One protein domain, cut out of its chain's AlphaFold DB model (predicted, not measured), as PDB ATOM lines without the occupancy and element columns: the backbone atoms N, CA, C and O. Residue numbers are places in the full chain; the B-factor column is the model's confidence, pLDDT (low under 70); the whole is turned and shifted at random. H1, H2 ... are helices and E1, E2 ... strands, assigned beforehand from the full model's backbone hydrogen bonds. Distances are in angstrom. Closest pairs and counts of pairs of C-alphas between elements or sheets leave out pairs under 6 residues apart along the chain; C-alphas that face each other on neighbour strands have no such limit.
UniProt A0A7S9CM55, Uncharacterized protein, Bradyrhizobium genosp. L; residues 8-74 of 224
ATOM      1  N   HIS A   8     579.228 276.779 473.833       89.88
ATOM      2  CA  HIS A   8     577.869 276.643 474.355       89.88
ATOM      3  C   HIS A   8     577.408 275.189 474.408       89.88
ATOM      4  O   HIS A   8     576.579 274.831 475.243       89.88
ATOM      5  N   TRP A   9     577.946 274.354 473.523       93.50
ATOM      6  CA  TRP A   9     577.701 272.920 473.508       93.50
ATOM      7  C   TRP A   9     578.882 272.198 472.863       93.50
ATOM      8  O   TRP A   9     579.490 272.717 471.929       93.50
ATOM      9  N   LEU A  10     579.205 271.008 473.360       91.50
ATOM     10  CA  LEU A  10     580.286 270.170 472.853       91.50
ATOM     11  C   LEU A  10     579.758 268.747 472.667       91.50
ATOM     12  O   LEU A  10     579.449 268.062 473.642       91.50
ATOM     13  N   GLY A  11     579.641 268.334 471.413       91.44
ATOM     14  CA  GLY A  11     579.276 266.991 470.993       91.44
ATOM     15  C   GLY A  11     580.489 266.096 470.766       91.44
ATOM     16  O   GLY A  11     581.584 266.318 471.293       91.44
ATOM     17  N   ARG A  12     580.290 265.048 469.967       91.06
ATOM     18  CA  ARG A  12     581.329 264.053 469.653       91.06
ATOM     19  C   ARG A  12     582.276 264.513 468.546       91.06
ATOM     20  O   ARG A  12     583.456 264.169 468.562       91.06
ATOM     21  N   GLN A  13     581.753 265.240 467.570       91.31
ATOM     22  CA  GLN A  13     582.474 265.780 466.421       91.31
ATOM     23  C   GLN A  13     582.241 267.283 466.248       91.31
ATOM     24  O   GLN A  13     583.100 267.941 465.662       91.31
ATOM     25  N   TRP A  14     581.150 267.830 466.785       92.06
ATOM     26  CA  TRP A  14     580.770 269.234 466.636       92.06
ATOM     27  C   TRP A  14     580.709 269.985 467.959       92.06
ATOM     28  O   TRP A  14     580.352 269.432 468.993       92.06
ATOM     29  N   ALA A  15     581.012 271.274 467.915       92.25
ATOM     30  CA  ALA A  15     580.863 272.207 469.015       92.25
ATOM     31  C   ALA A  15     580.015 273.393 468.556       92.25
ATOM     32  O   ALA A  15     580.240 273.926 467.473       92.25
ATOM     33  N   VAL A  16     579.075 273.842 469.384       92.81
ATOM     34  CA  VAL A  16     578.420 275.139 469.191       92.81
ATOM     35  C   VAL A  16     579.237 276.170 469.948       92.81
ATOM     36  O   VAL A  16     579.382 276.072 471.169       92.81
ATOM     37  N   THR A  17     579.775 277.147 469.231       90.25
ATOM     38  CA  THR A  17     580.565 278.246 469.784       90.25
ATOM     39  C   THR A  17     579.877 279.585 469.547       90.25
ATOM     40  O   THR A  17     578.919 279.666 468.780       90.25
ATOM     41  N   GLY A  18     580.384 280.656 470.156       86.31
ATOM     42  CA  GLY A  18     579.912 282.022 469.903       86.31
ATOM     43  C   GLY A  18     580.039 282.496 468.444       86.31
ATOM     44  O   GLY A  18     579.523 283.559 468.120       86.31
ATOM     45  N   HIS A  19     580.711 281.737 467.564       83.88
ATOM     46  CA  HIS A  19     580.785 282.012 466.120       83.88
ATOM     47  C   HIS A  19     579.794 281.200 465.286       83.88
ATOM     48  O   HIS A  19     579.499 281.587 464.157       83.88
ATOM     49  N   GLY A  20     579.288 280.079 465.811       89.81
ATOM     50  CA  GLY A  20     578.431 279.142 465.085       89.81
ATOM     51  C   GLY A  20     578.759 277.687 465.403       89.81
ATOM     52  O   GLY A  20     578.977 277.339 466.562       89.81
ATOM     53  N   LEU A  21     578.773 276.820 464.392       91.56
ATOM     54  CA  LEU A  21     579.171 275.422 464.550       91.56
ATOM     55  C   LEU A  21     580.629 275.247 464.154       91.56
ATOM     56  O   LEU A  21     581.032 275.619 463.058       91.56
ATOM     57  N   GLN A  22     581.401 274.616 465.024       90.19
ATOM     58  CA  GLN A  22     582.803 274.314 464.800       90.19
ATOM     59  C   GLN A  22     583.035 272.812 464.858       90.19
ATOM     60  O   GLN A  22     582.542 272.122 465.754       90.19
ATOM     61  N   LEU A  23     583.819 272.297 463.918       89.62
ATOM     62  CA  LEU A  23     584.207 270.897 463.941       89.62
ATOM     63  C   LEU A  23     585.358 270.700 464.943       89.62
ATOM     64  O   LEU A  23     586.426 271.293 464.814       89.62
ATOM     65  N   ILE A  24     585.178 269.810 465.924       86.38
ATOM     66  CA  ILE A  24     586.162 269.527 466.992       86.38
ATOM     67  C   ILE A  24     587.442 268.887 466.428       86.38
ATOM     68  O   ILE A  24     588.511 268.921 467.045       86.38
ATOM     69  N   ASN A  25     587.357 268.283 465.242       82.69
ATOM     70  CA  ASN A  25     588.488 267.613 464.624       82.69
ATOM     71  C   ASN A  25     589.550 268.620 464.147       82.69
ATOM     72  O   ASN A  25     589.493 269.131 463.029       82.69
ATOM     73  N   GLN A  26     590.576 268.825 464.975       67.50
ATOM     74  CA  GLN A  26     591.690 269.742 464.710       67.50
ATOM     75  C   GLN A  26     592.467 269.425 463.425       67.50
ATOM     76  O   GLN A  26     593.081 270.326 462.857       67.50
ATOM     77  N   LYS A  27     592.415 268.181 462.922       76.31
ATOM     78  CA  LYS A  27     593.041 267.833 461.633       76.31
ATOM     79  C   LYS A  27     592.418 268.590 460.461       76.31
ATOM     80  O   LYS A  27     593.084 268.777 459.453       76.31
ATOM     81  N   GLN A  28     591.165 269.019 460.602       73.88
ATOM     82  CA  GLN A  28     590.453 269.776 459.579       73.88
ATOM     83  C   GLN A  28     590.645 271.294 459.718       73.88
ATOM     84  O   GLN A  28     590.084 272.026 458.917       73.88
ATOM     85  N   MET A  29     591.412 271.779 460.710       68.62
ATOM     86  CA  MET A  29     591.753 273.203 460.913       68.62
ATOM     87  C   MET A  29     590.577 274.192 460.742       68.62
ATOM     88  O   MET A  29     590.759 275.285 460.217       68.62
ATOM     89  N   GLY A  30     589.366 273.815 461.161       76.62
ATOM     90  CA  GLY A  30     588.180 274.672 461.037       76.62
ATOM     91  C   GLY A  30     587.635 274.845 459.612       76.62
ATOM     92  O   GLY A  30     586.806 275.713 459.364       76.62
ATOM     93  N   TYR A  31     588.060 274.017 458.655       77.50
ATOM     94  CA  TYR A  31     587.611 274.088 457.257       77.50
ATOM     95  C   TYR A  31     586.097 273.880 457.084       77.50
ATOM     96  O   TYR A  31     585.507 274.325 456.105       77.50
ATOM     97  N   TYR A  32     585.470 273.194 458.040       84.06
ATOM     98  CA  TYR A  32     584.036 272.904 458.048       84.06
ATOM     99  C   TYR A  32     583.281 273.718 459.099       84.06
ATOM    100  O   TYR A  32     582.163 273.354 459.460       84.06
ATOM    101  N   ASP A  33     583.886 274.795 459.597       88.19
ATOM    102  CA  ASP A  33     583.230 275.669 460.555       88.19
ATOM    103  C   ASP A  33     582.145 276.480 459.831       88.19
ATOM    104  O   ASP A  33     582.352 277.036 458.748       88.19
ATOM    105  N   ILE A  34     580.953 276.501 460.416       89.25
ATOM    106  CA  ILE A  34     579.772 277.176 459.885       89.25
ATOM    107  C   ILE A  34     579.490 278.367 460.783       89.25
ATOM    108  O   ILE A  34     579.181 278.211 461.962       89.25
ATOM    109  N   GLU A  35     579.565 279.563 460.214       88.50
ATOM    110  CA  GLU A  35     579.243 280.792 460.934       88.50
ATOM    111  C   GLU A  35     577.740 280.894 461.216       88.50
ATOM    112  O   GLU A  35     576.921 280.379 460.451       88.50
ATOM    113  N   ILE A  36     577.360 281.630 462.262       87.00
ATOM    114  CA  ILE A  36     575.952 281.870 462.625       87.00
ATOM    115  C   ILE A  36     575.140 282.390 461.433       87.00
ATOM    116  O   ILE A  36     574.029 281.925 461.203       87.00
ATOM    117  N   ALA A  37     575.701 283.300 460.632       85.38
ATOM    118  CA  ALA A  37     575.029 283.824 459.444       85.38
ATOM    119  C   ALA A  37     574.766 282.737 458.382       85.38
ATOM    120  O   ALA A  37     573.729 282.757 457.723       85.38
ATOM    121  N   ARG A  38     575.675 281.760 458.250       85.88
ATOM    122  CA  ARG A  38     575.591 280.658 457.273       85.88
ATOM    123  C   ARG A  38     574.748 279.482 457.759       85.88
ATOM    124  O   ARG A  38     574.320 278.663 456.954       85.88
ATOM    125  N   LEU A  39     574.460 279.402 459.057       87.06
ATOM    126  CA  LEU A  39     573.567 278.391 459.631       87.06
ATOM    127  C   LEU A  39     572.126 278.484 459.091       87.06
ATOM    128  O   LEU A  39     571.384 277.494 459.063       87.06
ATOM    129  N   TRP A  40     571.738 279.688 458.673       84.38
ATOM    130  CA  TRP A  40     570.438 279.994 458.081       84.38
ATOM    131  C   TRP A  40     570.430 279.863 456.553       84.38
ATOM    132  O   TRP A  40     569.372 279.979 455.941       84.38
ATOM    133  N   GLU A  41     571.583 279.608 455.930       83.44
ATOM    134  CA  GLU A  41     571.700 279.493 454.480       83.44
ATOM    135  C   GLU A  41     571.093 278.158 454.000       83.44
ATOM    136  O   GLU A  41     571.461 277.086 454.507       83.44
ATOM    137  N   PRO A  42     570.157 278.187 453.032       76.69
ATOM    138  CA  PRO A  42     569.578 276.968 452.484       76.69
ATOM    139  C   PRO A  42     570.671 276.149 451.788       76.69
ATOM    140  O   PRO A  42     571.485 276.683 451.037       76.69
ATOM    141  N   GLY A  43     570.723 274.844 452.058       84.62
ATOM    142  CA  GLY A  43     571.708 273.944 451.458       84.62
ATOM    143  C   GLY A  43     573.032 273.796 452.212       84.62
ATOM    144  O   GLY A  43     573.701 272.788 452.011       84.62
ATOM    145  N   VAL A  44     573.425 274.699 453.124       87.00
ATOM    146  CA  VAL A  44     574.682 274.528 453.895       87.00
ATOM    147  C   VAL A  44     574.596 273.325 454.834       87.00
ATOM    148  O   VAL A  44     575.509 272.497 454.897       87.00
ATOM    149  N   VAL A  45     573.461 273.198 455.523       87.31
ATOM    150  CA  VAL A  45     573.166 272.078 456.424       87.31
ATOM    151  C   VAL A  45     573.129 270.760 455.642       87.31
ATOM    152  O   VAL A  45     573.806 269.804 456.012       87.31
ATOM    153  N   GLU A  46     572.425 270.719 454.511       88.75
ATOM    154  CA  GLU A  46     572.309 269.525 453.657       88.75
ATOM    155  C   GLU A  46     573.646 269.153 453.010       88.75
ATOM    156  O   GLU A  46     574.028 267.977 452.976       88.75
ATOM    157  N   ALA A  47     574.415 270.150 452.568       86.88
ATOM    158  CA  ALA A  47     575.752 269.946 452.039       86.88
ATOM    159  C   ALA A  47     576.663 269.331 453.099       86.88
ATOM    160  O   ALA A  47     577.488 268.493 452.739       86.88
ATOM    161  N   MET A  48     576.552 269.708 454.378       85.75
ATOM    162  CA  MET A  48     577.311 269.051 455.447       85.75
ATOM    163  C   MET A  48     576.805 267.645 455.751       85.75
ATOM    164  O   MET A  48     577.610 266.717 455.776       85.75
ATOM    165  N   GLN A  49     575.495 267.438 455.872       85.44
ATOM    166  CA  GLN A  49     574.924 266.106 456.124       85.44
ATOM    167  C   GLN A  49     575.214 265.085 455.010       85.44
ATOM    168  O   GLN A  49     575.225 263.871 455.250       85.44
ATOM    169  N   SER A  50     575.480 265.566 453.794       86.75
ATOM    170  CA  SER A  50     575.855 264.737 452.647       86.75
ATOM    171  C   SER A  50     577.263 264.137 452.759       86.75
ATOM    172  O   SER A  50     577.576 263.178 452.054       86.75
ATOM    173  N   LYS A  51     578.137 264.649 453.638       87.31
ATOM    174  CA  LYS A  51     579.470 264.062 453.843       87.31
ATOM    175  C   LYS A  51     579.347 262.794 454.693       87.31
ATOM    176  O   LYS A  51     579.057 262.863 455.880       87.31
ATOM    177  N   ALA A  52     579.658 261.639 454.104       82.38
ATOM    178  CA  ALA A  52     579.532 260.328 454.755       82.38
ATOM    179  C   ALA A  52     580.399 260.135 456.019       82.38
ATOM    180  O   ALA A  52     580.145 259.230 456.806       82.38
ATOM    181  N   TRP A  53     581.424 260.967 456.225       87.00
ATOM    182  CA  TRP A  53     582.305 260.907 457.396       87.00
ATOM    183  C   TRP A  53     581.814 261.757 458.583       87.00
ATOM    184  O   TRP A  53     582.406 261.696 459.664       87.00
ATOM    185  N   ILE A  54     580.754 262.549 458.389       86.94
ATOM    186  CA  ILE A  54     580.157 263.402 459.419       86.94
ATOM    187  C   ILE A  54     579.054 262.625 460.139       86.94
ATOM    188  O   ILE A  54     578.175 262.035 459.511       86.94
ATOM    189  N   ASN A  55     579.081 262.641 461.471       89.81
ATOM    190  CA  ASN A  55     578.016 262.086 462.292       89.81
ATOM    191  C   ASN A  55     576.773 262.983 462.193       89.81
ATOM    192  O   ASN A  55     576.769 264.109 462.695       89.81
ATOM    193  N   ARG A  56     575.733 262.469 461.528       91.44
ATOM    194  CA  ARG A  56     574.485 263.195 461.276       91.44
ATOM    195  C   ARG A  56     573.754 263.548 462.566       91.44
ATOM    196  O   ARG A  56     573.350 264.692 462.709       91.44
ATOM    197  N   ASP A  57     573.657 262.615 463.512       91.44
ATOM    198  CA  ASP A  57     572.987 262.842 464.798       91.44
ATOM    199  C   ASP A  57     573.676 263.929 465.632       91.44
ATOM    200  O   ASP A  57     573.022 264.739 466.285       91.44
ATOM    201  N   ASP A  58     575.011 263.945 465.626       92.25
ATOM    202  CA  ASP A  58     575.789 264.949 466.358       92.25
ATOM    203  C   ASP A  58     575.681 266.332 465.698       92.25
ATOM    204  O   ASP A  58     575.558 267.343 466.389       92.25
ATOM    205  N   PHE A  59     575.678 266.373 464.363       91.44
ATOM    206  CA  PHE A  59     575.509 267.607 463.599       91.44
ATOM    207  C   PHE A  59     574.104 268.201 463.744       91.44
ATOM    208  O   PHE A  59     573.976 269.402 463.955       91.44
ATOM    209  N   ASP A  60     573.058 267.378 463.666       92.00
ATOM    210  CA  ASP A  60     571.669 267.831 463.777       92.00
ATOM    211  C   ASP A  60     571.397 268.475 465.144       92.00
ATOM    212  O   ASP A  60     570.931 269.612 465.216       92.00
ATOM    213  N   LYS A  61     571.857 267.833 466.227       93.06
ATOM    214  CA  LYS A  61     571.811 268.411 467.581       93.06
ATOM    215  C   LYS A  61     572.574 269.726 467.683       93.06
ATOM    216  O   LYS A  61     572.108 270.663 468.330       93.06
ATOM    217  N   ALA A  62     573.746 269.814 467.055       92.38
ATOM    218  CA  ALA A  62     574.519 271.050 467.032       92.38
ATOM    219  C   ALA A  62     573.750 272.177 466.322       92.38
ATOM    220  O   ALA A  62     573.724 273.307 466.812       92.38
ATOM    221  N   VAL A  63     573.096 271.874 465.194       91.94
ATOM    222  CA  VAL A  63     572.291 272.830 464.419       91.94
ATOM    223  C   VAL A  63     571.063 273.271 465.206       91.94
ATOM    224  O   VAL A  63     570.777 274.466 465.249       91.94
ATOM    225  N   GLU A  64     570.365 272.344 465.857       92.06
ATOM    226  CA  GLU A  64     569.203 272.635 466.699       92.06
ATOM    227  C   GLU A  64     569.573 273.597 467.837       92.06
ATOM    228  O   GLU A  64     568.955 274.653 468.002       92.06
ATOM    229  N   ILE A  65     570.643 273.282 468.576       92.50
ATOM    230  CA  ILE A  65     571.122 274.107 469.691       92.50
ATOM    231  C   ILE A  65     571.579 275.478 469.193       92.50
ATOM    232  O   ILE A  65     571.258 276.495 469.812       92.50
ATOM    233  N   ALA A  66     572.306 275.526 468.076       91.25
ATOM    234  CA  ALA A  66     572.774 276.779 467.501       91.25
ATOM    235  C   ALA A  66     571.607 277.647 467.002       91.25
ATOM    236  O   ALA A  66     571.567 278.833 467.316       91.25
ATOM    237  N   ARG A  67     570.609 277.085 466.309       89.44
ATOM    238  CA  ARG A  67     569.433 277.845 465.844       89.44
ATOM    239  C   ARG A  67     568.599 278.387 466.994       89.44
ATOM    240  O   ARG A  67     568.169 279.533 466.935       89.44
ATOM    241  N   ASN A  68     568.405 277.592 468.043       90.31
ATOM    242  CA  ASN A  68     567.673 278.031 469.227       90.31
ATOM    243  C   ASN A  68     568.417 279.161 469.966       90.31
ATOM    244  O   ASN A  68     567.810 280.108 470.455       90.31
ATOM    245  N   ARG A  69     569.753 279.095 470.017       87.00
ATOM    246  CA  ARG A  69     570.589 280.115 470.670       87.00
ATOM    247  C   ARG A  69     570.724 281.402 469.871       87.00
ATOM    248  O   ARG A  69     570.727 282.475 470.458       87.00
ATOM    249  N   PHE A  70     570.873 281.288 468.558       84.44
ATOM    250  CA  PHE A  70     571.134 282.413 467.665       84.44
ATOM    251  C   PHE A  70     569.882 282.862 466.909       84.44
ATOM    252  O   PHE A  70     569.992 283.451 465.834       84.44
ATOM    253  N   VAL A  71     568.697 282.602 467.469       81.38
ATOM    254  CA  VAL A  71     567.410 282.995 466.881       81.38
ATOM    255  C   VAL A  71     567.326 284.508 466.649       81.38
ATOM    256  O   VAL A  71     566.837 284.937 465.611       81.38
ATOM    257  N   ASP A  72     567.911 285.309 467.545       73.81
ATOM    258  CA  ASP A  72     567.958 286.774 467.435       73.81
ATOM    259  C   ASP A  72     568.929 287.282 466.354       73.81
ATOM    260  O   ASP A  72     568.859 288.436 465.939       73.81
ATOM    261  N   VAL A  73     569.851 286.430 465.893       69.19
ATOM    262  CA  VAL A  73     570.859 286.756 464.865       69.19
ATOM    263  C   VAL A  73     570.402 286.280 463.478       69.19
ATOM    264  O   VAL A  73     571.102 286.479 462.485       69.19
ATOM    265  N   ALA A  74     569.227 285.651 463.385       68.25
ATOM    266  CA  ALA A  74     568.652 285.262 462.109       68.25
ATOM    267  C   ALA A  74     568.456 286.511 461.224       68.25
ATOM    268  O   ALA A  74     567.859 287.493 461.676       68.25
TER     269      ALA A  74
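Overview. This is residues 8 to 74 of the 224 residues of an uncharacterized protein of Bradyrhizobium genosp. L (UniProt A0A7S9CM55). A small three-strand sheet has the long helix H3 packed along one face. A long loop, residues 24 to 35, leads from E3 to short helices H1 and H2. The printed part has 67 residues, with three named strands and three named helices in the order E1 E2 E3 H1 H2 H3; it is mixed in class and compact, with a radius of gyration of the C-alphas of 10.8 A and spans of 31 by 23 by 20 A.

Along the chain. Find C-alpha 8 at (577.869, 276.643, 474.355), where E1, residues 8 to 10, begins; E2 is 14 to 17, E3 20 to 23. Then come H1, 36 to 39, H2, 44 to 49, and H3, 56 to 69, 19.7 A long, ending at C-alpha 69 (570.589, 280.115, 470.670).

Arrangement. Hairpins E1 and E2, E2 and E3 make a meander, each strand the antiparallel neighbour of the one before; find N 16 and O 9, and N 15 and O 22, each 2.8 A apart, within hydrogen-bond range. H3 lies over E2, two layers with the helix on one face, at a height over the sheet of 8.7 A; closest C-alphas, Val 16 and Ala 62, 6.0 A. H1 only grazes the sheet. In H2 and H3 every O i to N i+4 pair is within hydrogen-bond range; H1 is too short for one.

Size, cuts and confidence. The printed part has no cut; the link E3 to H1 is long. Residues 26, 29, 73 and 74 have pLDDT under 70.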